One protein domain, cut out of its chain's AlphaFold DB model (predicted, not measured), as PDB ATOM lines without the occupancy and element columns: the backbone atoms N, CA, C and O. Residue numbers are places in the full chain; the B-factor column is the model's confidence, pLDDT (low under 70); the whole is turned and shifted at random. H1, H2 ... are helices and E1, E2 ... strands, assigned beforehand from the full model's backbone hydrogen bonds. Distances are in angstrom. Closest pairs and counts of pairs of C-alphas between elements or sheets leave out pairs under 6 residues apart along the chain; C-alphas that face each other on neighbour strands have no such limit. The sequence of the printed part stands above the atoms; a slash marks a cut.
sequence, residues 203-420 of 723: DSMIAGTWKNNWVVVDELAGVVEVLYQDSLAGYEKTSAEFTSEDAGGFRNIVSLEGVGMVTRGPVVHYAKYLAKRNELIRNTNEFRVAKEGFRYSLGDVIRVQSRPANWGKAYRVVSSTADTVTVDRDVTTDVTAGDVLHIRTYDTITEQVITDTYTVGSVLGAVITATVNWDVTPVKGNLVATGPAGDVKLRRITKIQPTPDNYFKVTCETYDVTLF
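AT A GLANCE: This is residues 203 to 420 of the 723 residues of the protein "Phage-tail_3 domain-containing protein" of Marinobacter sp (UniProt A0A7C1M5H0). Three parts stand in a row along the longest axis: a closed six-stranded barrel, E7 to E12, at one end; a strongly twisted five-stranded sheet, E1, E5, E14, E13 and E6, in the middle; and at the other end a small sheet, E3, E2 and E4, with the long helix H1 over one face. The whole is loose, with a radius of gyration of the C-alphas of 22.4 A, and elongated, spanning 71 by 41 by 37 A. The printed part has 218 residues, mixed helices and strands, with 3 named helices and 14 named strands in the order E1 E2 E3 E4 H1 E5 H2 E6 E7 E8 E9 E10 E11 E12 E13 E14 H3. The barrel and the five-stranded sheet are antiparallel, the small sheet mixed.

HOW THE PARTS SIT: Round the barrel run E7, residues 314 to 320, E8, 324 to 327, E11, 367 to 370, E10, 352 to 364, E9, 340 to 347, and E12, 383 to 387, which closes on E7 with N 315 and O 384 2.8 A apart, within hydrogen-bond range. E9, E10 and E11 form a meander, each strand the antiparallel neighbour of the one before; E8 to E11, and E9 to E12, are Greek keys, where the first strand is also the antiparallel neighbour of the fourth. E10 bends by 85 degrees at residue 361. E12 and E13, residues 392 to 403, meet only through their link. The second sheet runs E1, 211 to 214, E5, 283 to 289, E14, 407 to 414, E13 and E6, 301 to 305; N 410 and O 287 are 2.9 A apart. H2, residues 291 to 295, is on this sheet over E14, at a height of 8.3 A. The third sheet runs E3, 236 to 243, E2, 221 to 230, and E4, 252 to 257; E2 and E4 are parallel, with N 225 and O 254 2.9 A apart. H1, residues 264 to 280, is on it at a height of 8.2 A, along the strands, at 20 degrees to E2 on the local plane; the closest C-alphas of H1 and E2 are those of Ala 271 and Val 224, 5.7 A. Residues 273 to 280 of H1 touch H3, residues 417 to 420, closest at the C-alphas of Lys 276 and Leu 419, 6.4 A. Every O i to N i+4 pair of H1 is within hydrogen-bond range; H2 has 0 of 1, but 2 of 2 O i to N i+3 pairs, and H3 is too short for an O i to N i+4 pair.

IN THESE COORDINATES: E1 begins at C-alpha 211 (116.744, 137.082, 170.902), and H3 ends at C-alpha 420 (120.630, 117.776, 152.754). From first to last C-alpha E10 measures 30.7 A, E13 26.5 A, H1 24.2 A and E2 24.0 A.

THE WHOLE: The C-alphas farthest apart, of Gly 234 and Gly 365, are 73.4 A apart. The printed part has no cut. The long links are E8 to E9 and E11 to E12. Residues 244 to 251, 292 to 294, 306 to 312 and 389 to 390 have pLDDT under 70.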
ATOM      1  N   ASP A 203     112.691 146.209 160.740       75.69
ATOM      2  CA  ASP A 203     111.547 147.138 160.719       75.69
ATOM      3  C   ASP A 203     110.187 146.414 160.753       75.69
ATOM      4  O   ASP A 203     109.190 146.985 161.191       75.69
ATOM      5  N   SER A 204     110.135 145.156 160.306       77.81
ATOM      6  CA  SER A 204     108.950 144.291 160.436       77.81
ATOM      7  C   SER A 204     108.825 143.664 161.829       77.81
ATOM      8  O   SER A 204     107.752 143.191 162.211       77.81
ATOM      9  N   MET A 205     109.909 143.651 162.607       84.19
ATOM     10  CA  MET A 205     109.932 143.104 163.960       84.19
ATOM     11  C   MET A 205     109.628 144.187 164.994       84.19
ATOM     12  O   MET A 205     109.969 145.357 164.836       84.19
ATOM     13  N   ILE A 206     109.050 143.792 166.128       84.12
ATOM     14  CA  ILE A 206     108.926 144.713 167.260       84.12
ATOM     15  C   ILE A 206     110.326 145.027 167.803       84.12
ATOM     16  O   ILE A 206     111.108 144.118 168.117       84.12
ATOM     17  N   ALA A 207     110.621 146.315 167.969       79.81
ATOM     18  CA  ALA A 207     111.901 146.791 168.475       79.81
ATOM     19  C   ALA A 207     112.292 146.112 169.804       79.81
ATOM     20  O   ALA A 207     111.486 145.989 170.725       79.81
ATOM     21  N   GLY A 208     113.546 145.658 169.897       78.81
ATOM     22  CA  GLY A 208     114.101 145.035 171.104       78.81
ATOM     23  C   GLY A 208     113.622 143.607 171.397       78.81
ATOM     24  O   GLY A 208     113.988 143.056 172.430       78.81
ATOM     25  N   THR A 209     112.828 142.987 170.515       85.31
ATOM     26  CA  THR A 209     112.303 141.626 170.750       85.31
ATOM     27  C   THR A 209     113.178 140.502 170.209       85.31
ATOM     28  O   THR A 209     112.959 139.352 170.587       85.31
ATOM     29  N   TRP A 210     114.168 140.819 169.370       86.25
ATOM     30  CA  TRP A 210     115.101 139.839 168.822       86.25
ATOM     31  C   TRP A 210     115.959 139.212 169.923       86.25
ATOM     32  O   TRP A 210     116.717 139.900 170.614       86.25
ATOM     33  N   LYS A 211     115.886 137.890 170.041       87.44
ATOM     34  CA  LYS A 211     116.744 137.082 170.902       87.44
ATOM     35  C   LYS A 211     117.491 136.074 170.057       87.44
ATOM     36  O   LYS A 211     116.932 135.450 169.160       87.44
ATOM     37  N   ASN A 212     118.768 135.923 170.364       87.06
ATOM     38  CA  ASN A 212     119.638 134.962 169.720       87.06
ATOM     39  C   ASN A 212     120.141 134.004 170.797       87.06
ATOM     40  O   ASN A 212     120.822 134.451 171.720       87.06
ATOM     41  N   ASN A 213     119.743 132.740 170.695       88.56
ATOM     42  CA  ASN A 213     120.151 131.684 171.600       88.56
ATOM     43  C   ASN A 213     121.122 130.760 170.868       88.56
ATOM     44  O   ASN A 213     120.785 130.207 169.822       88.56
ATOM     45  N   TRP A 214     122.319 130.615 171.422       86.25
ATOM     46  CA  TRP A 214     123.348 129.736 170.886       86.25
ATOM     47  C   TRP A 214     123.477 128.518 171.782       86.25
ATOM     48  O   TRP A 214     123.502 128.656 173.004       86.25
ATOM     49  N   VAL A 215     123.585 127.350 171.161       83.31
ATOM     50  CA  VAL A 215     123.939 126.114 171.859       83.31
ATOM     51  C   VAL A 215     125.381 126.225 172.355       83.31
ATOM     52  O   VAL A 215     126.251 126.765 171.661       83.31
ATOM     53  N   VAL A 216     125.631 125.744 173.574       82.19
ATOM     54  CA  VAL A 216     126.974 125.723 174.158       82.19
ATOM     55  C   VAL A 216     127.794 124.638 173.464       82.19
ATOM     56  O   VAL A 216     127.315 123.535 173.233       82.19
ATOM     57  N   VAL A 217     129.048 124.953 173.138       77.19
ATOM     58  CA  VAL A 217     129.959 124.059 172.403       77.19
ATOM     59  C   VAL A 217     130.103 122.694 173.095       77.19
ATOM     60  O   VAL A 217     130.128 121.675 172.416       77.19
ATOM     61  N   ASP A 218     130.114 122.666 174.429       76.44
ATOM     62  CA  ASP A 218     130.255 121.441 175.231       76.44
ATOM     63  C   ASP A 218     129.007 120.539 175.221       76.44
ATOM     64  O   ASP A 218     129.107 119.348 175.512       76.44
ATOM     65  N   GLU A 219     127.831 121.081 174.885       78.75
ATOM     66  CA  GLU A 219     126.573 120.322 174.810       78.75
ATOM     67  C   GLU A 219     126.385 119.637 173.448       78.75
ATOM     68  O   GLU A 219     125.502 118.791 173.297       78.75
ATOM     69  N   LEU A 220     127.220 119.970 172.459       77.69
ATOM     70  CA  LEU A 220     127.139 119.398 171.120       77.69
ATOM     71  C   LEU A 220     127.534 117.912 171.140       77.69
ATOM     72  O   LEU A 220     128.576 117.522 171.673       77.69
ATOM     73  N   ALA A 221     126.697 117.081 170.523       78.38
ATOM     74  CA  ALA A 221     126.986 115.673 170.274       78.38
ATOM     75  C   ALA A 221     128.153 115.511 169.284       78.38
ATOM     76  O   ALA A 221     128.120 116.069 168.185       78.38
ATOM     77  N   GLY A 222     129.167 114.737 169.675       74.69
ATOM     78  CA  GLY A 222     130.261 114.319 168.792       74.69
ATOM     79  C   GLY A 222     130.002 112.972 168.120       74.69
ATOM     80  O   GLY A 222     130.430 112.754 166.986       74.69
ATOM     81  N   VAL A 223     129.252 112.101 168.799       81.56
ATOM     82  CA  VAL A 223     128.826 110.794 168.291       81.56
ATOM     83  C   VAL A 223     127.314 110.685 168.431       81.56
ATOM     84  O   VAL A 223     126.757 110.972 169.495       81.56
ATOM     85  N   VAL A 224     126.655 110.270 167.352       85.31
ATOM     86  CA  VAL A 224     125.231 109.934 167.355       85.31
ATOM     87  C   VAL A 224     125.105 108.429 167.192       85.31
ATOM     88  O   VAL A 224     125.579 107.861 166.208       85.31
ATOM     89  N   GLU A 225     124.469 107.793 168.165       87.94
ATOM     90  CA  GLU A 225     124.163 106.371 168.158       87.94
ATOM     91  C   GLU A 225     122.660 106.189 167.947       87.94
ATOM     92  O   GLU A 225     121.842 106.817 168.621       87.94
ATOM     93  N   VAL A 226     122.279 105.327 167.008       89.12
ATOM     94  CA  VAL A 226     120.872 105.008 166.753       89.12
ATOM     95  C   VAL A 226     120.639 103.524 167.004       89.12
ATOM     96  O   VAL A 226     121.278 102.663 166.400       89.12
ATOM     97  N   LEU A 227     119.710 103.238 167.913       89.75
ATOM     98  CA  LEU A 227     119.288 101.896 168.301       89.75
ATOM     99  C   LEU A 227     118.185 101.409 167.357       89.75
ATOM    100  O   LEU A 227     117.163 102.081 167.219       89.75
ATOM    101  N   TYR A 228     118.359 100.243 166.743       88.88
ATOM    102  CA  TYR A 228     117.407  99.657 165.794       88.88
ATOM    103  C   TYR A 228     117.295  98.132 165.967       88.88
ATOM    104  O   TYR A 228     118.080  97.517 166.688       88.88
ATOM    105  N   GLN A 229     116.276  97.517 165.359       85.62
ATOM    106  CA  GLN A 229     116.076  96.062 165.395       85.62
ATOM    107  C   GLN A 229     116.622  95.440 164.115       85.62
ATOM    108  O   GLN A 229     115.984  95.535 163.070       85.62
ATOM    109  N   ASP A 230     117.794  94.817 164.173       84.19
ATOM    110  CA  ASP A 230     118.503  94.413 162.960       84.19
ATOM    111  C   ASP A 230     117.894  93.156 162.327       84.19
ATOM    112  O   ASP A 230     117.924  92.068 162.904       84.19
ATOM    113  N   SER A 231     117.372  93.292 161.108       81.69
ATOM    114  CA  SER A 231     116.796  92.186 160.336       81.69
ATOM    115  C   SER A 231     117.793  91.055 160.044       81.69
ATOM    116  O   SER A 231     117.387  89.892 160.006       81.69
ATOM    117  N   LEU A 232     119.090  91.352 159.894       79.62
ATOM    118  CA  LEU A 232     120.135  90.348 159.659       79.62
ATOM    119  C   LEU A 232     120.522  89.592 160.936       79.62
ATOM    120  O   LEU A 232     120.926  88.433 160.859       79.62
ATOM    121  N   ALA A 233     120.358  90.220 162.103       78.88
ATOM    122  CA  ALA A 233     120.613  89.616 163.411       78.88
ATOM    123  C   ALA A 233     119.346  89.003 164.041       78.88
ATOM    124  O   ALA A 233     119.266  88.846 165.254       78.88
ATOM    125  N   GLY A 234     118.323  88.682 163.242       79.50
ATOM    126  CA  GLY A 234     117.087  88.082 163.755       79.50
ATOM    127  C   GLY A 234     116.214  89.039 164.579       79.50
ATOM    128  O   GLY A 234     115.496  88.588 165.468       79.50
ATOM    129  N   TYR A 235     116.248  90.339 164.267       81.12
ATOM    130  CA  TYR A 235     115.549  91.435 164.957       81.12
ATOM    131  C   TYR A 235     116.020  91.698 166.396       81.12
ATOM    132  O   TYR A 235     115.293  92.296 167.198       81.12
ATOM    133  N   GLU A 236     117.249  91.298 166.727       82.00
ATOM    134  CA  GLU A 236     117.905  91.715 167.965       82.00
ATOM    135  C   GLU A 236     118.152  93.234 167.976       82.00
ATOM    136  O   GLU A 236     118.313  93.877 166.935       82.00
ATOM    137  N   LYS A 237     118.133  93.828 169.176       82.81
ATOM    138  CA  LYS A 237     118.413  95.258 169.346       82.81
ATOM    139  C   LYS A 237     119.910  95.501 169.160       82.81
ATOM    140  O   LYS A 237     120.701  95.078 169.999       82.81
ATOM    141  N   THR A 238     120.254  96.243 168.118       85.12
ATOM    142  CA  THR A 238     121.626  96.606 167.745       85.12
ATOM    143  C   THR A 238     121.739  98.127 167.650       85.12
ATOM    144  O   THR A 238     120.735  98.822 167.477       85.12
ATOM    145  N   SER A 239     122.948  98.669 167.779       84.00
ATOM    146  CA  SER A 239     123.219 100.082 167.530       84.00
ATOM    147  C   SER A 239     124.111 100.289 166.313       84.00
ATOM    148  O   SER A 239     124.993  99.484 166.013       84.00
ATOM    149  N   ALA A 240     123.872 101.386 165.599       81.62
ATOM    150  CA  ALA A 240     124.812 101.917 164.626       81.62
ATOM    151  C   ALA A 240     125.242 103.314 165.073       81.62
ATOM    152  O   ALA A 240     124.408 104.176 165.357       81.62
ATOM    153  N   GLU A 241     126.552 103.523 165.133       79.75
ATOM    154  CA  GLU A 241     127.157 104.796 165.502       79.75
ATOM    155  C   GLU A 241     127.674 105.536 164.267       79.75
ATOM    156  O   GLU A 241     128.222 104.941 163.334       79.75
ATOM    157  N   PHE A 242     127.510 106.857 164.273       77.38
ATOM    158  CA  PHE A 242     128.169 107.749 163.335       77.38
ATOM    159  C   PHE A 242     128.947 108.812 164.110       77.38
ATOM    160  O   PHE A 242     128.392 109.537 164.943       77.38
ATOM    161  N   THR A 243     130.242 108.908 163.818       71.62
ATOM    162  CA  THR A 243     131.125 109.950 164.350       71.62
ATOM    163  C   THR A 243     131.341 110.991 163.261       71.62
ATOM    164  O   THR A 243     131.762 110.647 162.160       71.62
ATOM    165  N   SER A 244     131.056 112.261 163.551       65.31
ATOM    166  CA  SER A 244     131.350 113.340 162.602       65.31
ATOM    167  C   SER A 244     132.860 113.623 162.582       65.31
ATOM    168  O   SER A 244     133.469 113.824 163.631       65.31
ATOM    169  N   GLU A 245     133.483 113.635 161.400       59.09
ATOM    170  CA  GLU A 245     134.925 113.905 161.237       59.09
ATOM    171  C   GLU A 245     135.305 115.338 161.656       59.09
ATOM    172  O   GLU A 245     136.397 115.572 162.177       59.09
ATOM    173  N   ASP A 246     134.367 116.284 161.525       57.12
ATOM    174  CA  ASP A 246     134.516 117.681 161.946       57.12
ATOM    175  C   ASP A 246     134.279 117.878 163.457       57.12
ATOM    176  O   ASP A 246     134.480 118.970 164.000       57.12
ATOM    177  N   ALA A 247     133.888 116.823 164.184       55.06
ATOM    178  CA  ALA A 247     133.591 116.870 165.614       55.06
ATOM    179  C   ALA A 247     134.834 116.877 166.515       55.06
ATOM    180  O   ALA A 247     134.716 116.527 167.687       55.06
ATOM    181  N   GLY A 248     136.004 117.298 166.015       49.00
ATOM    182  CA  GLY A 248     137.341 117.209 166.633       49.00
ATOM    183  C   GLY A 248     137.545 117.796 168.047       49.00
ATOM    184  O   GLY A 248     138.684 117.919 168.494       49.00
ATOM    185  N   GLY A 249     136.481 118.139 168.778       54.31
ATOM    186  CA  GLY A 249     136.477 118.413 170.216       54.31
ATOM    187  C   GLY A 249     135.216 117.978 170.988       54.31
ATOM    188  O   GLY A 249     135.208 118.110 172.211       54.31
ATOM    189  N   PHE A 250     134.168 117.452 170.342       62.81
ATOM    190  CA  PHE A 250     132.902 117.100 170.998       62.81
ATOM    191  C   PHE A 250     132.961 115.676 171.560       62.81
ATOM    192  O   PHE A 250     133.178 114.717 170.826       62.81
ATOM    193  N   ARG A 251     132.788 115.521 172.878       63.19
ATOM    194  CA  ARG A 251     132.894 114.218 173.571       63.19
ATOM    195  C   ARG A 251     131.547 113.582 173.910       63.19
ATOM    196  O   ARG A 251     131.530 112.474 174.437       63.19
ATOM    197  N   ASN A 252     130.440 114.286 173.676       78.00
ATOM    198  CA  ASN A 252     129.123 113.817 174.082       78.00
ATOM    199  C   ASN A 252     128.587 112.770 173.093       78.00
ATOM    200  O   ASN A 252     128.649 112.978 171.878       78.00
ATOM    201  N   ILE A 253     128.065 111.669 173.629       80.75
ATOM    202  CA  ILE A 253     127.425 110.593 172.871       80.75
ATOM    203  C   ILE A 253     125.923 110.717 173.106       80.75
ATOM    204  O   ILE A 253     125.475 110.735 174.253       80.75
ATOM    205  N   VAL A 254     125.149 110.820 172.028       84.25
ATOM    206  CA  VAL A 254     123.686 110.872 172.096       84.25
ATOM    207  C   VAL A 254     123.118 109.610 171.466       84.25
ATOM    208  O   VAL A 254     123.284 109.394 170.267       84.25
ATOM    209  N   SER A 255     122.433 108.804 172.278       85.31
ATOM    210  CA  SER A 255     121.756 107.584 171.834       85.31
ATOM    211  C   SER A 255     120.264 107.853 171.607       85.31
ATOM    212  O   SER A 255     119.572 108.367 172.490       85.31
ATOM    213  N   LEU A 256     119.762 107.510 170.421       88.25
ATOM    214  CA  LEU A 256     118.380 107.726 169.981       88.25
ATOM    215  C   LEU A 256     117.744 106.415 169.510       88.25
ATOM    216  O   LEU A 256     118.423 105.509 169.035       88.25
ATOM    217  N   GLU A 257     116.420 106.308 169.619       87.06
ATOM    218  CA  GLU A 257     115.676 105.143 169.126       87.06
ATOM    219  C   GLU A 257     115.286 105.331 167.651       87.06
ATOM    220  O   GLU A 257     114.476 106.193 167.312       87.06
ATOM    221  N   GLY A 258     115.819 104.482 166.771       82.56
ATOM    222  CA  GLY A 258     115.458 104.386 165.355       82.56
ATOM    223  C   GLY A 258     114.162 103.603 165.157       82.56
ATOM    224  O   GLY A 258     114.163 102.509 164.594       82.56
ATOM    225  N   VAL A 259     113.044 104.141 165.649       86.69
ATOM    226  CA  VAL A 259     111.739 103.464 165.597       86.69
ATOM    227  C   VAL A 259     111.378 103.096 164.154       86.69
ATOM    228  O   VAL A 259     111.300 103.954 163.275       86.69
ATOM    229  N   GLY A 260     111.128 101.807 163.918       84.25
ATOM    230  CA  GLY A 260     110.722 101.288 162.612       84.25
ATOM    231  C   GLY A 260     111.864 101.050 161.618       84.25
ATOM    232  O   GLY A 260     111.591 100.616 160.503       84.25
ATOM    233  N   MET A 261     113.121 101.319 161.980       88.44
ATOM    234  CA  MET A 261     114.279 100.985 161.145       88.44
ATOM    235  C   MET A 261     114.761  99.562 161.448       88.44
ATOM    236  O   MET A 261     114.872  99.179 162.613       88.44
ATOM    237  N   VAL A 262     115.036  98.781 160.398       86.62
ATOM    238  CA  VAL A 262     115.441  97.363 160.518       86.62
ATOM    239  C   VAL A 262     116.700  96.991 159.735       86.62
ATOM    240  O   VAL A 262     117.243  95.900 159.901       86.62
ATOM    241  N   THR A 263     117.171  97.885 158.872       85.12
ATOM    242  CA  THR A 263     118.394  97.739 158.081       85.12
ATOM    243  C   THR A 263     119.411  98.783 158.525       85.12
ATOM    244  O   THR A 263     119.050  99.844 159.030       85.12
ATOM    245  N   ARG A 264     120.704  98.488 158.357       83.88
ATOM    246  CA  ARG A 264     121.788  99.384 158.787       83.88
ATOM    247  C   ARG A 264     121.882 100.660 157.940       83.88
ATOM    248  O   ARG A 264     122.174 101.716 158.497       83.88
ATOM    249  N   GLY A 265     121.657 100.581 156.628       83.69
ATOM    250  CA  GLY A 265     121.832 101.708 155.703       83.69
ATOM    251  C   GLY A 265     121.057 102.966 156.117       83.69
ATOM    252  O   GLY A 265     121.691 103.989 156.400       83.69
ATOM    253  N   PRO A 266     119.721 102.916 156.295       85.25
ATOM    254  CA  PRO A 266     118.915 104.090 156.612       85.25
ATOM    255  C   PRO A 266     119.209 104.605 158.022       85.25
ATOM    256  O   PRO A 266     119.093 105.800 158.285       85.25
ATOM    257  N   VAL A 267     119.635 103.717 158.928       88.19
ATOM    258  CA  VAL A 267     120.043 104.069 160.294       88.19
ATOM    259  C   VAL A 267     121.307 104.924 160.274       88.19
ATOM    260  O   VAL A 267     121.350 105.953 160.942       88.19
ATOM    261  N   VAL A 268     122.317 104.546 159.485       85.25
ATOM    262  CA  VAL A 268     123.562 105.322 159.360       85.25
ATOM    263  C   VAL A 268     123.299 106.673 158.695       85.25
ATOM    264  O   VAL A 268     123.781 107.695 159.184       85.25
ATOM    265  N   HIS A 269     122.483 106.711 157.637       85.25
ATOM    266  CA  HIS A 269     122.058 107.966 157.002       85.25
ATOM    267  C   HIS A 269     121.311 108.885 157.971       85.25
ATOM    268  O   HIS A 269     121.559 110.091 158.021       85.25
ATOM    269  N   TYR A 270     120.429 108.323 158.798       88.06
ATOM    270  CA  TYR A 270     119.720 109.080 159.823       88.06
ATOM    271  C   TYR A 270     120.656 109.597 160.925       88.06
ATOM    272  O   TYR A 270     120.590 110.777 161.273       88.06
ATOM    273  N   ALA A 271     121.573 108.763 161.425       87.75
ATOM    274  CA  ALA A 271     122.579 109.159 162.411       87.75
ATOM    275  C   ALA A 271     123.474 110.294 161.886       87.75
ATOM    276  O   ALA A 271     123.732 111.272 162.590       87.75
ATOM    277  N   LYS A 272     123.884 110.211 160.617       85.50
ATOM    278  CA  LYS A 272     124.668 111.242 159.939       85.50
ATOM    279  C   LYS A 272     123.907 112.553 159.781       85.50
ATOM    280  O   LYS A 272     124.454 113.612 160.088       85.50
ATOM    281  N   TYR A 273     122.651 112.488 159.349       87.25
ATOM    282  CA  TYR A 273     121.780 113.658 159.267       87.25
ATOM    283  C   TYR A 273     121.656 114.362 160.623       87.25
ATOM    284  O   TYR A 273     121.815 115.578 160.707       87.25
ATOM    285  N   LEU A 274     121.449 113.607 161.702       88.00
ATOM    286  CA  LEU A 274     121.373 114.161 163.054       88.00
ATOM    287  C   LEU A 274     122.703 114.777 163.509       88.00
ATOM    288  O   LEU A 274     122.705 115.871 164.074       88.00
ATOM    289  N   ALA A 275     123.828 114.118 163.221       85.19
ATOM    290  CA  ALA A 275     125.155 114.645 163.520       85.19
ATOM    291  C   ALA A 275     125.418 115.961 162.769       85.19
ATOM    292  O   ALA A 275     125.853 116.944 163.377       85.19
ATOM    293  N   LYS A 276     125.080 116.030 161.473       84.81
ATOM    294  CA  LYS A 276     125.250 117.249 160.672       84.81
ATOM    295  C   LYS A 276     124.279 118.352 161.083       84.81
ATOM    296  O   LYS A 276     124.668 119.516 161.148       84.81
ATOM    297  N   ARG A 277     123.043 118.003 161.449       86.75
ATOM    298  CA  ARG A 277     122.066 118.949 162.004       86.75
ATOM    299  C   ARG A 277     122.587 119.584 163.289       86.75
ATOM    300  O   ARG A 277     122.510 120.800 163.429       86.75
ATOM    301  N   ASN A 278     123.152 118.782 164.191       85.25
ATOM    302  CA  ASN A 278     123.764 119.264 165.427       85.25
ATOM    303  C   ASN A 278     124.966 120.195 165.155       85.25
ATOM    304  O   ASN A 278     125.164 121.190 165.850       85.25
ATOM    305  N   GLU A 279     125.744 119.918 164.108       82.81
ATOM    306  CA  GLU A 279     126.873 120.758 163.706       82.81
ATOM    307  C   GLU A 279     126.441 122.096 163.081       82.81
ATOM    308  O   GLU A 279     127.011 123.133 163.429       82.81
ATOM    309  N   LEU A 280     125.465 122.092 162.169       83.94
ATOM    310  CA  LEU A 280     125.059 123.270 161.391       83.94
ATOM    311  C   LEU A 280     124.041 124.145 162.140       83.94
ATOM    312  O   LEU A 280     124.143 125.377 162.152       83.94
ATOM    313  N   ILE A 281     123.064 123.533 162.811       84.81
ATOM    314  CA  ILE A 281     121.952 124.237 163.460       84.81
ATOM    315  C   ILE A 281     122.285 124.515 164.932       84.81
ATOM    316  O   ILE A 281     121.743 123.912 165.851       84.81
ATOM    317  N   ARG A 282     123.169 125.491 165.174       82.50
ATOM    318  CA  ARG A 282     123.601 125.879 166.542       82.50
ATOM    319  C   ARG A 282     122.822 127.032 167.160       82.50
ATOM    320  O   ARG A 282     123.084 127.433 168.293       82.50
ATOM    321  N   ASN A 283     121.946 127.651 166.379       86.06
ATOM    322  CA  ASN A 283     121.336 128.921 166.726       86.06
ATOM    323  C   ASN A 283     119.827 128.878 166.525       86.06
ATOM    324  O   ASN A 283     119.349 128.613 165.415       86.06
ATOM    325  N   THR A 284     119.120 129.223 167.596       88.56
ATOM    326  CA  THR A 284     117.688 129.490 167.609       88.56
ATOM    327  C   THR A 284     117.449 130.979 167.845       88.56
ATOM    328  O   THR A 284     117.963 131.578 168.794       88.56
ATOM    329  N   ASN A 285     116.632 131.599 167.001       89.50
ATOM    330  CA  ASN A 285     116.223 132.986 167.140       89.50
ATOM    331  C   ASN A 285     114.758 133.101 167.530       89.50
ATOM    332  O   ASN A 285     113.910 132.341 167.075       89.50
ATOM    333  N   GLU A 286     114.463 134.099 168.354       90.19
ATOM    334  CA  GLU A 286     113.097 134.457 168.711       90.19
ATOM    335  C   GLU A 286     112.857 135.927 168.393       90.19
ATOM    336  O   GLU A 286     113.681 136.781 168.722       90.19
ATOM    337  N   PHE A 287     111.711 136.240 167.802       89.25
ATOM    338  CA  PHE A 287     111.282 137.616 167.581       89.25
ATOM    339  C   PHE A 287     109.760 137.722 167.625       89.25
ATOM    340  O   PHE A 287     109.042 136.718 167.588       89.25
ATOM    341  N   ARG A 288     109.249 138.950 167.764       88.88
ATOM    342  CA  ARG A 288     107.808 139.215 167.761       88.88
ATOM    343  C   ARG A 288     107.403 140.004 166.524       88.88
ATOM    344  O   ARG A 288     108.060 140.985 166.176       88.88
ATOM    345  N   VAL A 289     106.292 139.598 165.922       87.06
ATOM    346  CA  VAL A 289     105.652 140.255 164.773       87.06
ATOM    347  C   VAL A 289     104.169 140.473 165.051       87.06
ATOM    348  O   VAL A 289     103.570 139.759 165.850       87.06
ATOM    349  N   ALA A 290     103.577 141.482 164.417       83.44
ATOM    350  CA  ALA A 290     102.148 141.781 164.529       83.44
ATOM    351  C   ALA A 290     101.333 140.902 163.564       83.44
ATOM    352  O   ALA A 290     101.463 139.684 163.556       83.44
ATOM    353  N   LYS A 291     100.524 141.522 162.701       74.69
ATOM    354  CA  LYS A 291      99.653 140.844 161.733       74.69
ATOM    355  C   LYS A 291     100.409 140.001 160.693       74.69
ATOM    356  O   LYS A 291      99.863 139.012 160.221       74.69
ATOM    357  N   GLU A 292     101.652 140.362 160.363       69.62
ATOM    358  CA  GLU A 292     102.474 139.622 159.386       69.62
ATOM    359  C   GLU A 292     102.766 138.181 159.835       69.62
ATOM    360  O   GLU A 292     102.904 137.301 158.992       69.62
ATOM    361  N   GLY A 293     102.756 137.909 161.147       66.06
ATOM    362  CA  GLY A 293     102.991 136.566 161.684       66.06
ATOM    363  C   GLY A 293     101.922 135.531 161.335       66.06
ATOM    364  O   GLY A 293     102.203 134.343 161.417       66.06
ATOM    365  N   PHE A 294     100.725 135.958 160.920       68.94
ATOM    366  CA  PHE A 294      99.640 135.049 160.532       68.94
ATOM    367  C   PHE A 294      99.886 134.360 159.180       68.94
ATOM    368  O   PHE A 294      99.274 133.341 158.891       68.94
ATOM    369  N   ARG A 295     100.767 134.919 158.340       78.44
ATOM    370  CA  ARG A 295     101.119 134.334 157.040       78.44
ATOM    371  C   ARG A 295     101.940 133.052 157.181       78.44
ATOM    372  O   ARG A 295     101.916 132.220 156.282       78.44
ATOM    373  N   TYR A 296     102.716 132.947 158.253       85.44
ATOM    374  CA  TYR A 296     103.702 131.891 158.406       85.44
ATOM    375  C   TYR A 296     103.057 130.591 158.867       85.44
ATOM    376  O   TYR A 296     102.262 130.579 159.807       85.44
ATOM    377  N   SER A 297     103.471 129.500 158.239       85.56
ATOM    378  CA  SER A 297     103.204 128.139 158.685       85.56
ATOM    379  C   SER A 297     104.443 127.554 159.365       85.56
ATOM    380  O   SER A 297     105.554 128.083 159.269       85.56
ATOM    381  N   LEU A 298     104.256 126.474 160.124       87.50
ATOM    382  CA  LEU A 298     105.384 125.746 160.703       87.50
ATOM    383  C   LEU A 298     106.152 125.036 159.582       87.50
ATOM    384  O   LEU A 298     105.535 124.464 158.692       87.50
ATOM    385  N   GLY A 299     107.483 125.076 159.633       85.06
ATOM    386  CA  GLY A 299     108.351 124.509 158.594       85.06
ATOM    387  C   GLY A 299     108.752 125.484 157.488       85.06
ATOM    388  O   GLY A 299     109.724 125.219 156.781       85.06
ATOM    389  N   ASP A 300     108.080 126.634 157.377       88.06
ATOM    390  CA  ASP A 300     108.411 127.650 156.380       88.06
ATOM    391  C   ASP A 300     109.832 128.191 156.575       88.06
ATOM    392  O   ASP A 300     110.271 128.489 157.694       88.06
ATOM    393  N   VAL A 301     110.542 128.383 155.462       89.12
ATOM    394  CA  VAL A 301     111.866 129.011 155.442       89.12
ATOM    395  C   VAL A 301     111.716 130.476 155.054       89.12
ATOM    396  O   VAL A 301     111.225 130.807 153.976       89.12
ATOM    397  N   ILE A 302     112.163 131.367 155.934       88.50
ATOM    398  CA  ILE A 302     112.149 132.819 155.755       88.50
ATOM    399  C   ILE A 302     113.571 133.369 155.666       88.50
ATOM    400  O   ILE A 302     114.511 132.858 156.272       88.50
ATOM    401  N   ARG A 303     113.722 134.464 154.928       87.19
ATOM    402  CA  ARG A 303     114.935 135.279 154.903       87.19
ATOM    403  C   ARG A 303     114.872 136.272 156.048       87.19
ATOM    404  O   ARG A 303     113.942 137.068 156.119       87.19
ATOM    405  N   VAL A 304     115.851 136.235 156.943       85.94
ATOM    406  CA  VAL A 304     115.899 137.102 158.117       85.94
ATOM    407  C   VAL A 304     117.176 137.920 158.110       85.94
ATOM    408  O   VAL A 304     118.282 137.380 158.063       85.94
ATOM    409  N   GLN A 305     117.014 139.232 158.221       80.56
ATOM    410  CA  GLN A 305     118.112 140.162 158.450       80.56
ATOM    411  C   GLN A 305     118.292 140.374 159.962       80.56
ATOM    412  O   GLN A 305     117.344 140.779 160.637       80.56
ATOM    413  N   SER A 306     119.482 140.099 160.522       68.06
ATOM    414  CA  SER A 306     119.708 140.220 161.977       68.06
ATOM    415  C   SER A 306     121.089 140.773 162.414       68.06
ATOM    416  O   SER A 306     122.095 140.101 162.199       68.06
ATOM    417  N   ARG A 307     121.059 141.869 163.213       67.19
ATOM    418  CA  ARG A 307     122.047 142.434 164.199       67.19
ATOM    419  C   ARG A 307     123.283 143.244 163.686       67.19
ATOM    420  O   ARG A 307     123.610 143.156 162.520       67.19
ATOM    421  N   PRO A 308     124.012 143.966 164.589       52.62
ATOM    422  CA  PRO A 308     123.886 145.387 164.961       52.62
ATOM    423  C   PRO A 308     124.729 146.381 164.118       52.62
ATOM    424  O   PRO A 308     125.756 146.022 163.567       52.62
ATOM    425  N   ALA A 309     124.312 147.657 164.136       44.88
ATOM    426  CA  ALA A 309     125.012 148.863 163.664       44.88
ATOM    427  C   ALA A 309     125.749 148.748 162.310       44.88
ATOM    428  O   ALA A 309     126.968 148.636 162.266       44.88
ATOM    429  N   ASN A 310     124.996 148.974 161.228       47.03
ATOM    430  CA  ASN A 310     125.491 149.464 159.932       47.03
ATOM    431  C   ASN A 310     125.845 148.442 158.832       47.03
ATOM    432  O   ASN A 310     126.335 148.872 157.795       47.03
ATOM    433  N   TRP A 311     125.536 147.150 158.987       46.09
ATOM    434  CA  TRP A 311     125.648 146.159 157.899       46.09
ATOM    435  C   TRP A 311     124.285 145.573 157.556       46.09
ATOM    436  O   TRP A 311     123.814 144.600 158.139       46.09
ATOM    437  N   GLY A 312     123.620 146.296 156.661       55.38
ATOM    438  CA  GLY A 312     122.317 145.966 156.128       55.38
ATOM    439  C   GLY A 312     121.199 146.804 156.733       55.38
ATOM    440  O   GLY A 312     120.894 146.740 157.926       55.38
ATOM    441  N   LYS A 313     120.573 147.614 155.880       70.19
ATOM    442  CA  LYS A 313     119.434 148.456 156.239       70.19
ATOM    443  C   LYS A 313     118.223 148.061 155.408       70.19
ATOM    444  O   LYS A 313     118.335 147.627 154.258       70.19
ATOM    445  N   ALA A 314     117.069 148.176 156.050       77.19
ATOM    446  CA  ALA A 314     115.779 147.981 155.426       77.19
ATOM    447  C   ALA A 314     115.238 149.328 154.954       77.19
ATOM    448  O   ALA A 314     115.424 150.353 155.610       77.19
ATOM    449  N   TYR A 315     114.559 149.324 153.820       84.69
ATOM    450  CA  TYR A 315     114.006 150.511 153.194       84.69
ATOM    451  C   TYR A 315     112.611 150.224 152.647       84.69
ATOM    452  O   TYR A 315     112.185 149.069 152.521       84.69
ATOM    453  N   ARG A 316     111.884 151.290 152.317       86.44
ATOM    454  CA  ARG A 316     110.573 151.207 151.663       86.44
ATOM    455  C   ARG A 316     110.635 151.828 150.279       86.44
ATOM    456  O   ARG A 316     111.168 152.920 150.107       86.44
ATOM    457  N   VAL A 317     110.035 151.153 149.300       88.75
ATOM    458  CA  VAL A 317     109.927 151.679 147.932       88.75
ATOM    459  C   VAL A 317     109.030 152.919 147.915       88.75
ATOM    460  O   VAL A 317     107.882 152.868 148.361       88.75
ATOM    461  N   VAL A 318     109.527 154.023 147.359       90.00
ATOM    462  CA  VAL A 318     108.760 155.253 147.097       90.00
ATOM    463  C   VAL A 318     108.250 155.264 145.658       90.00
ATOM    464  O   VAL A 318     107.070 155.533 145.422       90.00
ATOM    465  N   SER A 319     109.127 154.926 144.715       87.69
ATOM    466  CA  SER A 319     108.841 154.778 143.287       87.69
ATOM    467  C   SER A 319     109.839 153.814 142.651       87.69
ATOM    468  O   SER A 319     110.934 153.615 143.174       87.69
ATOM    469  N   SER A 320     109.478 153.232 141.516       87.69
ATOM    470  CA  SER A 320     110.308 152.291 140.765       87.69
ATOM    471  C   SER A 320     110.175 152.554 139.263       87.69
ATOM    472  O   SER A 320     109.155 153.064 138.797       87.69
ATOM    473  N   THR A 321     111.228 152.222 138.523       87.56
ATOM    474  CA  THR A 321     111.241 152.116 137.052       87.56
ATOM    475  C   THR A 321     111.625 150.672 136.687       87.56
ATOM    476  O   THR A 321     111.516 149.803 137.544       87.56
ATOM    477  N   ALA A 322     112.056 150.374 135.457       82.25
ATOM    478  CA  ALA A 322     112.358 149.010 134.998       82.25
ATOM    479  C   ALA A 322     113.557 148.334 135.700       82.25
ATOM    480  O   ALA A 322     113.560 147.115 135.842       82.25
ATOM    481  N   ASP A 323     114.542 149.116 136.141       85.56
ATOM    482  CA  ASP A 323     115.818 148.674 136.732       85.56
ATOM    483  C   ASP A 323     116.231 149.508 137.963       85.56
ATOM    484  O   ASP A 323     117.227 149.227 138.630       85.56
ATOM    485  N   THR A 324     115.473 150.563 138.274       87.75
ATOM    486  CA  THR A 324     115.764 151.490 139.372       87.75
ATOM    487  C   THR A 324     114.658 151.504 140.410       87.75
ATOM    488  O   THR A 324     113.469 151.461 140.088       87.75
ATOM    489  N   VAL A 325     115.054 151.593 141.677       89.00
ATOM    490  CA  VAL A 325     114.151 151.747 142.814       89.00
ATOM    491  C   VAL A 325     114.578 152.962 143.630       89.00
ATOM    492  O   VAL A 325     115.732 153.104 144.023       89.00
ATOM    493  N   THR A 326     113.644 153.885 143.847       89.44
ATOM    494  CA  THR A 326     113.819 155.017 144.760       89.44
ATOM    495  C   THR A 326     113.279 154.620 146.121       89.44
ATOM    496  O   THR A 326     112.103 154.263 146.244       89.44
ATOM    497  N   VAL A 327     114.127 154.680 147.138       88.38
ATOM    498  CA  VAL A 327     113.782 154.323 148.512       88.38
ATOM    499  C   VAL A 327     113.487 155.555 149.377       88.38
ATOM    500  O   VAL A 327     113.636 156.697 148.949       88.38
ATOM    501  N   ASP A 328     113.006 155.323 150.594       86.94
ATOM    502  CA  ASP A 328     112.535 156.341 151.538       86.94
ATOM    503  C   ASP A 328     113.643 157.203 152.165       86.94
ATOM    504  O   ASP A 328     113.356 158.282 152.688       86.94
ATOM    505  N   ARG A 329     114.897 156.739 152.134       86.69
ATOM    506  CA  ARG A 329     116.060 157.377 152.771       86.69
ATOM    507  C   ARG A 329     117.277 157.342 151.846       86.69
ATOM    508  O   ARG A 329     117.336 156.520 150.941       86.69
ATOM    509  N   ASP A 330     118.241 158.230 152.073       82.81
ATOM    510  CA  ASP A 330     119.525 158.194 151.360       82.81
ATOM    511  C   ASP A 330     120.277 156.899 151.703       82.81
ATOM    512  O   ASP A 330     120.337 156.507 152.871       82.81
ATOM    513  N   VAL A 331     120.807 156.228 150.680       81.75
ATOM    514  CA  VAL A 331     121.466 154.918 150.784       81.75
ATOM    515  C   VAL A 331     122.949 154.963 150.436       81.75
ATOM    516  O   VAL A 331     123.634 153.949 150.534       81.75
ATOM    517  N   THR A 332     123.468 156.131 150.054       78.56
ATOM    518  CA  THR A 332     124.846 156.298 149.557       78.56
ATOM    519  C   THR A 332     125.935 155.869 150.535       78.56
ATOM    520  O   THR A 332     127.016 155.476 150.104       78.56
ATOM    521  N   THR A 333     125.679 155.932 151.842       75.00
ATOM    522  CA  THR A 333     126.631 155.497 152.876       75.00
ATOM    523  C   THR A 333     126.503 154.025 153.248       75.00
ATOM    524  O   THR A 333     127.370 153.497 153.940       75.00
ATOM    525  N   ASP A 334     125.408 153.389 152.838       72.50
ATOM    526  CA  ASP A 334     124.932 152.128 153.409       72.50
ATOM    527  C   ASP A 334     124.918 150.985 152.394       72.50
ATOM    528  O   ASP A 334     124.937 149.822 152.791       72.50
ATOM    529  N   VAL A 335     124.868 151.322 151.104       77.56
ATOM    530  CA  VAL A 335     124.781 150.379 149.991       77.56
ATOM    531  C   VAL A 335     125.912 150.664 149.016       77.56
ATOM    532  O   VAL A 335     126.119 151.799 148.583       77.56
ATOM    533  N   THR A 336     126.625 149.614 148.639       81.38
ATOM    534  CA  THR A 336     127.727 149.653 147.684       81.38
ATOM    535  C   THR A 336     127.395 148.864 146.418       81.38
ATOM    536  O   THR A 336     126.545 147.973 146.408       81.38
ATOM    537  N   ALA A 337     128.039 149.220 145.304       80.88
ATOM    538  CA  ALA A 337     127.911 148.451 144.069       80.88
ATOM    539  C   ALA A 337     128.493 147.043 144.280       80.88
ATOM    540  O   ALA A 337     129.626 146.906 144.740       80.88
ATOM    541  N   GLY A 338     127.720 146.012 143.940       80.25
ATOM    542  CA  GLY A 338     128.028 144.609 144.227       80.25
ATOM    543  C   GLY A 338     127.274 144.015 145.422       80.25
ATOM    544  O   GLY A 338     127.275 142.793 145.561       80.25
ATOM    545  N   ASP A 339     126.592 144.828 146.236       83.94
ATOM    546  CA  ASP A 339     125.733 144.322 147.313       83.94
ATOM    547  C   ASP A 339     124.499 143.593 146.767       83.94
ATOM    548  O   ASP A 339     124.057 143.797 145.628       83.94
ATOM    549  N   VAL A 340     123.928 142.732 147.608       84.56
ATOM    550  CA  VAL A 340     122.721 141.972 147.291       84.56
ATOM    551  C   VAL A 340     121.494 142.775 147.717       84.56
ATOM    552  O   VAL A 340     121.388 143.261 148.845       84.56
ATOM    553  N   LEU A 341     120.552 142.910 146.791       84.81
ATOM    554  CA  LEU A 341     119.293 143.622 146.940       84.81
ATOM    555  C   LEU A 341     118.150 142.607 146.978       84.81
ATOM    556  O   LEU A 341     117.872 141.946 145.983       84.81
ATOM    557  N   HIS A 342     117.461 142.511 148.110       85.69
ATOM    558  CA  HIS A 342     116.252 141.707 148.247       85.69
ATOM    559  C   HIS A 342     115.025 142.615 148.243       85.69
ATOM    560  O   HIS A 342     114.911 143.503 149.093       85.69
ATOM    561  N   ILE A 343     114.091 142.385 147.319       85.56
ATOM    562  CA  ILE A 343     112.848 143.160 147.239       85.56
ATOM    563  C   ILE A 343     111.663 142.224 147.416       85.56
ATOM    564  O   ILE A 343     111.509 141.246 146.691       85.56
ATOM    565  N   ARG A 344     110.812 142.549 148.387       86.06
ATOM    566  CA  ARG A 344     109.552 141.854 148.633       86.06
ATOM    567  C   ARG A 344     108.458 142.492 147.784       86.06
ATOM    568  O   ARG A 344     107.976 143.578 148.123       86.06
ATOM    569  N   THR A 345     108.064 141.822 146.713       83.94
ATOM    570  CA  THR A 345     107.011 142.248 145.787       83.94
ATOM    571  C   THR A 345     105.743 141.419 146.002       83.94
ATOM    572  O   THR A 345     105.770 140.337 146.585       83.94
ATOM    573  N   TYR A 346     104.597 141.959 145.591       82.12
ATOM    574  CA  TYR A 346     103.357 141.190 145.486       82.12
ATOM    575  C   TYR A 346     103.071 140.994 144.007       82.12
ATOM    576  O   TYR A 346     102.825 141.974 143.300       82.12
ATOM    577  N   ASP A 347     103.128 139.752 143.549       78.81
ATOM    578  CA  ASP A 347     102.775 139.420 142.182       78.81
ATOM    579  C   ASP A 347     101.252 139.287 142.072       78.81
ATOM    580  O   ASP A 347     100.616 138.440 142.699       78.81
ATOM    581  N   THR A 348     100.654 140.157 141.262       75.56
ATOM    582  CA  THR A 348      99.210 140.176 141.016       75.56
ATOM    583  C   THR A 348      98.724 139.009 140.160       75.56
ATOM    584  O   THR A 348      97.521 138.783 140.112       75.56
ATOM    585  N   ILE A 349      99.619 138.300 139.460       75.75
ATOM    586  CA  ILE A 349      99.265 137.167 138.593       75.75
ATOM    587  C   ILE A 349      99.159 135.884 139.417       75.75
ATOM    588  O   ILE A 349      98.191 135.141 139.279       75.75
ATOM    589  N   THR A 350     100.149 135.630 140.274       74.44
ATOM    590  CA  THR A 350     100.171 134.454 141.155       74.44
ATOM    591  C   THR A 350      99.463 134.686 142.491       74.44
ATOM    592  O   THR A 350      99.262 133.733 143.236       74.44
ATOM    593  N   GLU A 351      99.076 135.932 142.794       76.44
ATOM    594  CA  GLU A 351      98.512 136.365 144.084       76.44
ATOM    595  C   GLU A 351      99.413 136.011 145.283       76.44
ATOM    596  O   GLU A 351      98.956 135.824 146.414       76.44
ATOM    597  N   GLN A 352     100.725 135.931 145.044       72.88
ATOM    598  CA  GLN A 352     101.722 135.573 146.045       72.88
ATOM    599  C   GLN A 352     102.706 136.713 146.294       72.88
ATOM    600  O   GLN A 352     103.028 137.526 145.430       72.88
ATOM    601  N   VAL A 353     103.201 136.769 147.528       75.31
ATOM    602  CA  VAL A 353     104.315 137.648 147.878       75.31
ATOM    603  C   VAL A 353     105.611 136.917 147.558       75.31
ATOM    604  O   VAL A 353     105.908 135.892 148.177       75.31
ATOM    605  N   ILE A 354     106.379 137.481 146.636       79.81
ATOM    606  CA  ILE A 354     107.649 136.944 146.157       79.81
ATOM    607  C   ILE A 354     108.778 137.811 146.723       79.81
ATOM    608  O   ILE A 354     108.606 139.000 146.997       79.81
ATOM    609  N   THR A 355     109.928 137.199 146.994       81.75
ATOM    610  CA  THR A 355     111.150 137.934 147.337       81.75
ATOM    611  C   THR A 355     112.191 137.672 146.271       81.75
ATOM    612  O   THR A 355     112.833 136.618 146.273       81.75
ATOM    613  N   ASP A 356     112.378 138.654 145.405       82.50
ATOM    614  CA  ASP A 356     113.378 138.594 144.354       82.50
ATOM    615  C   ASP A 356     114.729 139.069 144.884       82.50
ATOM    616  O   ASP A 356     114.815 139.892 145.804       82.50
ATOM    617  N   THR A 357     115.796 138.520 144.312       83.94
ATOM    618  CA  THR A 357     117.173 138.830 144.695       83.94
ATOM    619  C   THR A 357     117.924 139.353 143.484       83.94
ATOM    620  O   THR A 357     118.050 138.660 142.482       83.94
ATOM    621  N   TYR A 358     118.451 140.566 143.602       86.00
ATOM    622  CA  TYR A 358     119.169 141.272 142.550       86.00
ATOM    623  C   TYR A 358     120.543 141.719 143.052       86.00
ATOM    624  O   TYR A 358     120.797 141.767 144.254       86.00
ATOM    625  N   THR A 359     121.435 142.078 142.134       86.25
ATOM    626  CA  THR A 359     122.721 142.705 142.464       86.25
ATOM    627  C   THR A 359     122.653 144.204 142.211       86.25
ATOM    628  O   THR A 359     122.118 144.650 141.190       86.25
ATOM    629  N   VAL A 360     123.199 144.993 143.135       85.50
ATOM    630  CA  VAL A 360     123.262 146.451 143.007       85.50
ATOM    631  C   VAL A 360     124.335 146.829 141.987       85.50
ATOM    632  O   VAL A 360     125.515 146.549 142.190       85.50
ATOM    633  N   GLY A 361     123.936 147.498 140.906       84.69
ATOM    634  CA  GLY A 361     124.844 148.016 139.885       84.69
ATOM    635  C   GLY A 361     125.420 149.384 140.254       84.69
ATOM    636  O   GLY A 361     126.627 149.598 140.164       84.69
ATOM    637  N   SER A 362     124.574 150.321 140.696       85.62
ATOM    638  CA  SER A 362     125.017 151.641 141.168       85.62
ATOM    639  C   SER A 362     124.030 152.273 142.151       85.62
ATOM    640  O   SER A 362     122.871 151.864 142.234       85.62
ATOM    641  N   VAL A 363     124.503 153.271 142.901       85.19
ATOM    642  CA  VAL A 363     123.729 153.973 143.930       85.19
ATOM    643  C   VAL A 363     123.939 155.481 143.791       85.19
ATOM    644  O   VAL A 363     125.079 155.943 143.714       85.19
ATOM    645  N   LEU A 364     122.849 156.253 143.772       86.50
ATOM    646  CA  LEU A 364     122.877 157.717 143.731       86.50
ATOM    647  C   LEU A 364     121.799 158.306 144.649       86.50
ATOM    648  O   LEU A 364     120.608 158.288 144.334       86.50
ATOM    649  N   GLY A 365     122.215 158.873 145.782       86.19
ATOM    650  CA  GLY A 365     121.299 159.383 146.806       86.19
ATOM    651  C   GLY A 365     120.359 158.284 147.308       86.19
ATOM    652  O   GLY A 365     120.800 157.249 147.790       86.19
ATOM    653  N   ALA A 366     119.050 158.488 147.143       85.38
ATOM    654  CA  ALA A 366     118.011 157.512 147.486       85.38
ATOM    655  C   ALA A 366     117.647 156.546 146.337       85.38
ATOM    656  O   ALA A 366     116.654 155.826 146.433       85.38
ATOM    657  N   VAL A 367     118.388 156.552 145.223       87.56
ATOM    658  CA  VAL A 367     118.114 155.706 144.052       87.56
ATOM    659  C   VAL A 367     119.121 154.565 143.984       87.56
ATOM    660  O   VAL A 367     120.330 154.795 143.955       87.56
ATOM    661  N   ILE A 368     118.607 153.339 143.923       85.62
ATOM    662  CA  ILE A 368     119.375 152.111 143.710       85.62
ATOM    663  C   ILE A 368     119.067 151.609 142.299       85.62
ATOM    664  O   ILE A 368     117.899 151.435 141.949       85.62
ATOM    665  N   THR A 369     120.104 151.357 141.503       87.38
ATOM    666  CA  THR A 369     119.997 150.740 140.173       87.38
ATOM    667  C   THR A 369     120.480 149.298 140.252       87.38
ATOM    668  O   THR A 369     121.629 149.059 140.635       87.38
ATOM    669  N   ALA A 370     119.625 148.341 139.899       87.88
ATOM    670  CA  ALA A 370     119.998 146.935 139.783       87.88
ATOM    671  C   ALA A 370     120.710 146.651 138.453       87.88
ATOM    672  O   ALA A 370     120.577 147.387 137.480       87.88
ATOM    673  N   THR A 371     121.482 145.567 138.413       87.12
ATOM    674  CA  THR A 371     122.203 145.141 137.197       87.12
ATOM    675  C   THR A 371     121.268 144.573 136.119       87.12
ATOM    676  O   THR A 371     121.628 144.523 134.945       87.12
ATOM    677  N   VAL A 372     120.076 144.124 136.516       86.94
ATOM    678  CA  VAL A 372     119.065 143.507 135.650       86.94
ATOM    679  C   VAL A 372     117.704 144.160 135.885       86.94
ATOM    680  O   VAL A 372     117.474 144.752 136.940       86.94
ATOM    681  N   ASN A 373     116.808 144.045 134.902       86.12
ATOM    682  CA  ASN A 373     115.426 144.501 135.046       86.12
ATOM    683  C   ASN A 373     114.677 143.664 136.091       86.12
ATOM    684  O   ASN A 373     114.999 142.493 136.291       86.12
ATOM    685  N   TRP A 374     113.652 144.251 136.711       83.19
ATOM    686  CA  TRP A 374     112.803 143.542 137.668       83.19
ATOM    687  C   TRP A 374     111.955 142.466 136.984       83.19
ATOM    688  O   TRP A 374     111.287 142.756 135.989       83.19
ATOM    689  N   ASP A 375     111.908 141.270 137.569       80.81
ATOM    690  CA  ASP A 375     110.986 140.207 137.154       80.81
ATOM    691  C   ASP A 375     109.535 140.608 137.461       80.81
ATOM    692  O   ASP A 375     108.646 140.511 136.612       80.81
ATOM    693  N   VAL A 376     109.309 141.161 138.658       81.94
ATOM    694  CA  VAL A 376     108.048 141.784 139.073       81.94
ATOM    695  C   VAL A 376     108.325 143.228 139.473       81.94
ATOM    696  O   VAL A 376     109.147 143.498 140.345       81.94
ATOM    697  N   THR A 377     107.629 144.186 138.852       83.75
ATOM    698  CA  THR A 377     107.859 145.615 139.124       83.75
ATOM    699  C   THR A 377     107.501 145.959 140.581       83.75
ATOM    700  O   THR A 377     106.333 145.825 140.958       83.75
ATOM    701  N   PRO A 378     108.454 146.444 141.405       84.75
ATOM    702  CA  PRO A 378     108.183 146.807 142.792       84.75
ATOM    703  C   PRO A 378     107.185 147.959 142.881       84.75
ATOM    704  O   PRO A 378     107.290 148.926 142.133       84.75
ATOM    705  N   VAL A 379     106.254 147.916 143.828       85.81
ATOM    706  CA  VAL A 379     105.271 148.990 144.040       85.81
ATOM    707  C   VAL A 379     105.574 149.788 145.305       85.81
ATOM    708  O   VAL A 379     106.259 149.328 146.221       85.81
ATOM    709  N   LYS A 380     105.040 151.013 145.377       86.44
ATOM    710  CA  LYS A 380     105.193 151.889 146.546       86.44
ATOM    711  C   LYS A 380     104.795 151.160 147.839       86.44
ATOM    712  O   LYS A 380     103.694 150.629 147.945       86.44
ATOM    713  N   GLY A 381     105.675 151.188 148.840       81.38
ATOM    714  CA  GLY A 381     105.486 150.563 150.155       81.38
ATOM    715  C   GLY A 381     106.077 149.155 150.306       81.38
ATOM    716  O   GLY A 381     106.094 148.630 151.424       81.38
ATOM    717  N   ASN A 382     106.598 148.549 149.233       85.19
ATOM    718  CA  ASN A 382     107.306 147.267 149.298       85.19
ATOM    719  C   ASN A 382     108.570 147.343 150.171       85.19
ATOM    720  O   ASN A 382     109.192 148.403 150.290       85.19
ATOM    721  N   LEU A 383     108.901 146.220 150.821       84.06
ATOM    722  CA  LEU A 383     110.094 146.082 151.659       84.06
ATOM    723  C   LEU A 383     111.311 145.836 150.780       84.06
ATOM    724  O   LEU A 383     111.278 144.973 149.905       84.06
ATOM    725  N   VAL A 384     112.387 146.549 151.079       85.50
ATOM    726  CA  VAL A 384     113.692 146.365 150.454       85.50
ATOM    727  C   VAL A 384     114.706 146.099 151.555       85.50
ATOM    728  O   VAL A 384     114.775 146.868 152.511       85.50
ATOM    729  N   ALA A 385     115.492 145.035 151.436       84.50
ATOM    730  CA  ALA A 385     116.668 144.811 152.269       84.50
ATOM    731  C   ALA A 385     117.915 144.809 151.392       84.50
ATOM    732  O   ALA A 385     117.918 144.253 150.295       84.50
ATOM    733  N   THR A 386     118.973 145.432 151.893       80.94
ATOM    734  CA  THR A 386     120.279 145.496 151.232       80.94
ATOM    735  C   THR A 386     121.353 145.000 152.182       80.94
ATOM    736  O   THR A 386     121.186 145.124 153.398       80.94
ATOM    737  N   GLY A 387     122.432 144.449 151.633       75.94
ATOM    738  CA  GLY A 387     123.652 144.145 152.374       75.94
ATOM    739  C   GLY A 387     124.658 143.328 151.552       75.94
ATOM    740  O   GLY A 387     124.298 142.785 150.500       75.94
ATOM    741  N   PRO A 388     125.907 143.225 152.029       75.38
ATOM    742  CA  PRO A 388     126.881 142.253 151.555       75.38
ATOM    743  C   PRO A 388     126.323 140.829 151.431       75.38
ATOM    744  O   PRO A 388     125.387 140.421 152.129       75.38
ATOM    745  N   ALA A 389     126.938 140.030 150.558       68.94
ATOM    746  CA  ALA A 389     126.573 138.628 150.392       68.94
ATOM    747  C   ALA A 389     126.673 137.867 151.733       68.94
ATOM    748  O   ALA A 389     127.746 137.777 152.327       68.94
ATOM    749  N   GLY A 390     125.548 137.307 152.194       68.56
ATOM    750  CA  GLY A 390     125.454 136.532 153.441       68.56
ATOM    751  C   GLY A 390     124.837 137.264 154.644       68.56
ATOM    752  O   GLY A 390     124.622 136.631 155.684       68.56
ATOM    753  N   ASP A 391     124.503 138.552 154.517       73.31
ATOM    754  CA  ASP A 391     123.858 139.326 155.594       73.31
ATOM    755  C   ASP A 391     122.422 138.872 155.876       73.31
ATOM    756  O   ASP A 391     121.977 138.799 157.027       73.31
ATOM    757  N   VAL A 392     121.686 138.539 154.817       78.81
ATOM    758  CA  VAL A 392     120.345 137.971 154.919       78.81
ATOM    759  C   VAL A 392     120.469 136.458 155.026       78.81
ATOM    760  O   VAL A 392     120.872 135.783 154.080       78.81
ATOM    761  N   LYS A 393     120.115 135.918 156.193       83.62
ATOM    762  CA  LYS A 393     120.257 134.490 156.499       83.62
ATOM    763  C   LYS A 393     118.929 133.769 156.362       83.62
ATOM    764  O   LYS A 393     117.885 134.306 156.731       83.62
ATOM    765  N   LEU A 394     118.972 132.531 155.884       87.25
ATOM    766  CA  LEU A 394     117.801 131.665 155.858       87.25
ATOM    767  C   LEU A 394     117.537 131.106 157.256       87.25
ATOM    768  O   LEU A 394     118.450 130.681 157.970       87.25
ATOM    769  N   ARG A 395     116.272 131.141 157.664       88.88
ATOM    770  CA  ARG A 395     115.806 130.651 158.958       88.88
ATOM    771  C   ARG A 395     114.533 129.847 158.767       88.88
ATOM    772  O   ARG A 395     113.612 130.331 158.115       88.88
ATOM    773  N   ARG A 396     114.449 128.663 159.370       90.25
ATOM    774  CA  ARG A 396     113.225 127.854 159.362       90.25
ATOM    775  C   ARG A 396     112.386 128.140 160.594       90.25
ATOM    776  O   ARG A 396     112.917 128.178 161.699       90.25
ATOM    777  N   ILE A 397     111.081 128.304 160.428       89.81
ATOM    778  CA  ILE A 397     110.148 128.516 161.533       89.81
ATOM    779  C   ILE A 397     109.813 127.180 162.196       89.81
ATOM    780  O   ILE A 397     109.202 126.304 161.593       89.81
ATOM    781  N   THR A 398     110.170 127.046 163.471       88.31
ATOM    782  CA  THR A 398     109.918 125.836 164.266       88.31
ATOM    783  C   THR A 398     108.739 126.000 165.211       88.31
ATOM    784  O   THR A 398     108.112 125.018 165.604       88.31
ATOM    785  N   LYS A 399     108.415 127.241 165.597       88.50
ATOM    786  CA  LYS A 399     107.319 127.516 166.527       88.50
ATOM    787  C   LYS A 399     106.696 128.882 166.292       88.50
ATOM    788  O   LYS A 399     107.400 129.883 166.169       88.50
ATOM    789  N   ILE A 400     105.370 128.934 166.357       88.06
ATOM    790  CA  ILE A 400     104.585 130.169 166.333       88.06
ATOM    791  C   ILE A 400     103.659 130.151 167.549       88.06
ATOM    792  O   ILE A 400     102.954 129.171 167.781       88.06
ATOM    793  N   GLN A 401     103.681 131.209 168.361       88.38
ATOM    794  CA  GLN A 401     102.822 131.323 169.542       88.38
ATOM    795  C   GLN A 401     102.080 132.664 169.550       88.38
ATOM    796  O   GLN A 401     102.736 133.711 169.525       88.38
ATOM    797  N   PRO A 402     100.736 132.672 169.625       85.38
ATOM    798  CA  PRO A 402      99.993 133.908 169.822       85.38
ATOM    799  C   PRO A 402     100.254 134.451 171.233       85.38
ATOM    800  O   PRO A 402     100.268 133.714 172.218       85.38
ATOM    801  N   THR A 403     100.480 135.756 171.325       81.94
ATOM    802  CA  THR A 403     100.612 136.507 172.580       81.94
ATOM    803  C   THR A 403      99.314 137.291 172.812       81.94
ATOM    804  O   THR A 403      98.725 137.743 171.827       81.94
ATOM    805  N   PRO A 404      98.866 137.511 174.067       76.94
ATOM    806  CA  PRO A 404      97.643 138.275 174.358       76.94
ATOM    807  C   PRO A 404      97.585 139.680 173.730       76.94
ATOM    808  O   PRO A 404      96.506 140.214 173.504       76.94
ATOM    809  N   ASP A 405      98.740 140.251 173.395       79.75
ATOM    810  CA  ASP A 405      98.904 141.615 172.891       79.75
ATOM    811  C   ASP A 405      98.720 141.759 171.356       79.75
ATOM    812  O   ASP A 405      99.228 142.709 170.769       79.75
ATOM    813  N   ASN A 406      98.030 140.832 170.674       82.50
ATOM    814  CA  ASN A 406      97.896 140.785 169.198       82.50
ATOM    815  C   ASN A 406      99.229 140.649 168.429       82.50
ATOM    816  O   ASN A 406      99.350 141.078 167.277       82.50
ATOM    817  N   TYR A 407     100.227 140.023 169.054       85.69
ATOM    818  CA  TYR A 407     101.512 139.708 168.431       85.69
ATOM    819  C   TYR A 407     101.748 138.199 168.406       85.69
ATOM    820  O   TYR A 407     101.339 137.478 169.318       85.69
ATOM    821  N   PHE A 408     102.474 137.725 167.403       87.06
ATOM    822  CA  PHE A 408     102.981 136.362 167.340       87.06
ATOM    823  C   PHE A 408     104.448 136.347 167.753       87.06
ATOM    824  O   PHE A 408     105.265 137.117 167.242       87.06
ATOM    825  N   LYS A 409     104.787 135.458 168.686       89.50
ATOM    826  CA  LYS A 409     106.168 135.088 168.976       89.50
ATOM    827  C   LYS A 409     106.565 133.996 167.985       89.50
ATOM    828  O   LYS A 409     106.016 132.896 168.041       89.50
ATOM    829  N   VAL A 410     107.505 134.309 167.103       89.50
ATOM    830  CA  VAL A 410     108.058 133.377 166.118       89.50
ATOM    831  C   VAL A 410     109.412 132.906 166.625       89.50
ATOM    832  O   VAL A 410     110.250 133.713 167.028       89.50
ATOM    833  N   THR A 411     109.596 131.591 166.647       90.69
ATOM    834  CA  THR A 411     110.878 130.940 166.922       90.69
ATOM    835  C   THR A 411     111.349 130.292 165.637       90.69
ATOM    836  O   THR A 411     110.590 129.556 165.000       90.69
ATOM    837  N   CYS A 412     112.580 130.584 165.252       90.12
ATOM    838  CA  CYS A 412     113.189 130.019 164.067       90.12
ATOM    839  C   CYS A 412     114.585 129.477 164.360       90.12
ATOM    840  O   CYS A 412     115.274 129.935 165.269       90.12
ATOM    841  N   GLU A 413     114.999 128.485 163.590       90.25
ATOM    842  CA  GLU A 413     116.336 127.906 163.633       90.25
ATOM    843  C   GLU A 413     117.128 128.292 162.381       90.25
ATOM    844  O   GLU A 413     116.578 128.803 161.402       90.25
ATOM    845  N   THR A 414     118.446 128.113 162.427       87.25
ATOM    846  CA  THR A 414     119.307 128.314 161.248       87.25
ATOM    847  C   THR A 414     118.941 127.302 160.169       87.25
ATOM    848  O   THR A 414     118.866 126.117 160.471       87.25
ATOM    849  N   TYR A 415     118.729 127.762 158.936       87.12
ATOM    850  CA  TYR A 415     118.507 126.885 157.793       87.12
ATOM    851  C   TYR A 415     119.725 126.930 156.874       87.12
ATOM    852  O   TYR A 415     120.104 128.006 156.408       87.12
ATOM    853  N   ASP A 416     120.321 125.769 156.632       84.62
ATOM    854  CA  ASP A 416     121.456 125.592 155.733       84.62
ATOM    855  C   ASP A 416     121.128 124.470 154.743       84.62
ATOM    856  O   ASP A 416     120.657 123.406 155.142       84.62
ATOM    857  N   VAL A 417     121.344 124.728 153.453       82.50
ATOM    858  CA  VAL A 417     121.041 123.771 152.378       82.50
ATOM    859  C   VAL A 417     122.022 122.599 152.353       82.50
ATOM    860  O   VAL A 417     121.641 121.506 151.953       82.50
ATOM    861  N   THR A 418     123.243 122.790 152.861       81.38
ATOM    862  CA  THR A 418     124.281 121.743 152.914       81.38
ATOM    863  C   THR A 418     123.939 120.603 153.872       81.38
ATOM    864  O   THR A 418     124.572 119.549 153.841       81.38
ATOM    865  N   LEU A 419     122.918 120.784 154.720       82.44
ATOM    866  CA  LEU A 419     122.383 119.723 155.569       82.44
ATOM    867  C   LEU A 419     121.848 118.544 154.747       82.44
ATOM    868  O   LEU A 419     121.915 117.414 155.216       82.44
ATOM    869  N   PHE A 420     121.310 118.798 153.553       80.88
ATOM    870  CA  PHE A 420     120.630 117.776 152.754       80.88
ATOM    871  C   PHE A 420     121.576 117.007 151.828       80.88
ATOM    872  O   PHE A 420     121.285 115.869 151.475       80.88
TER     873      PHE A 420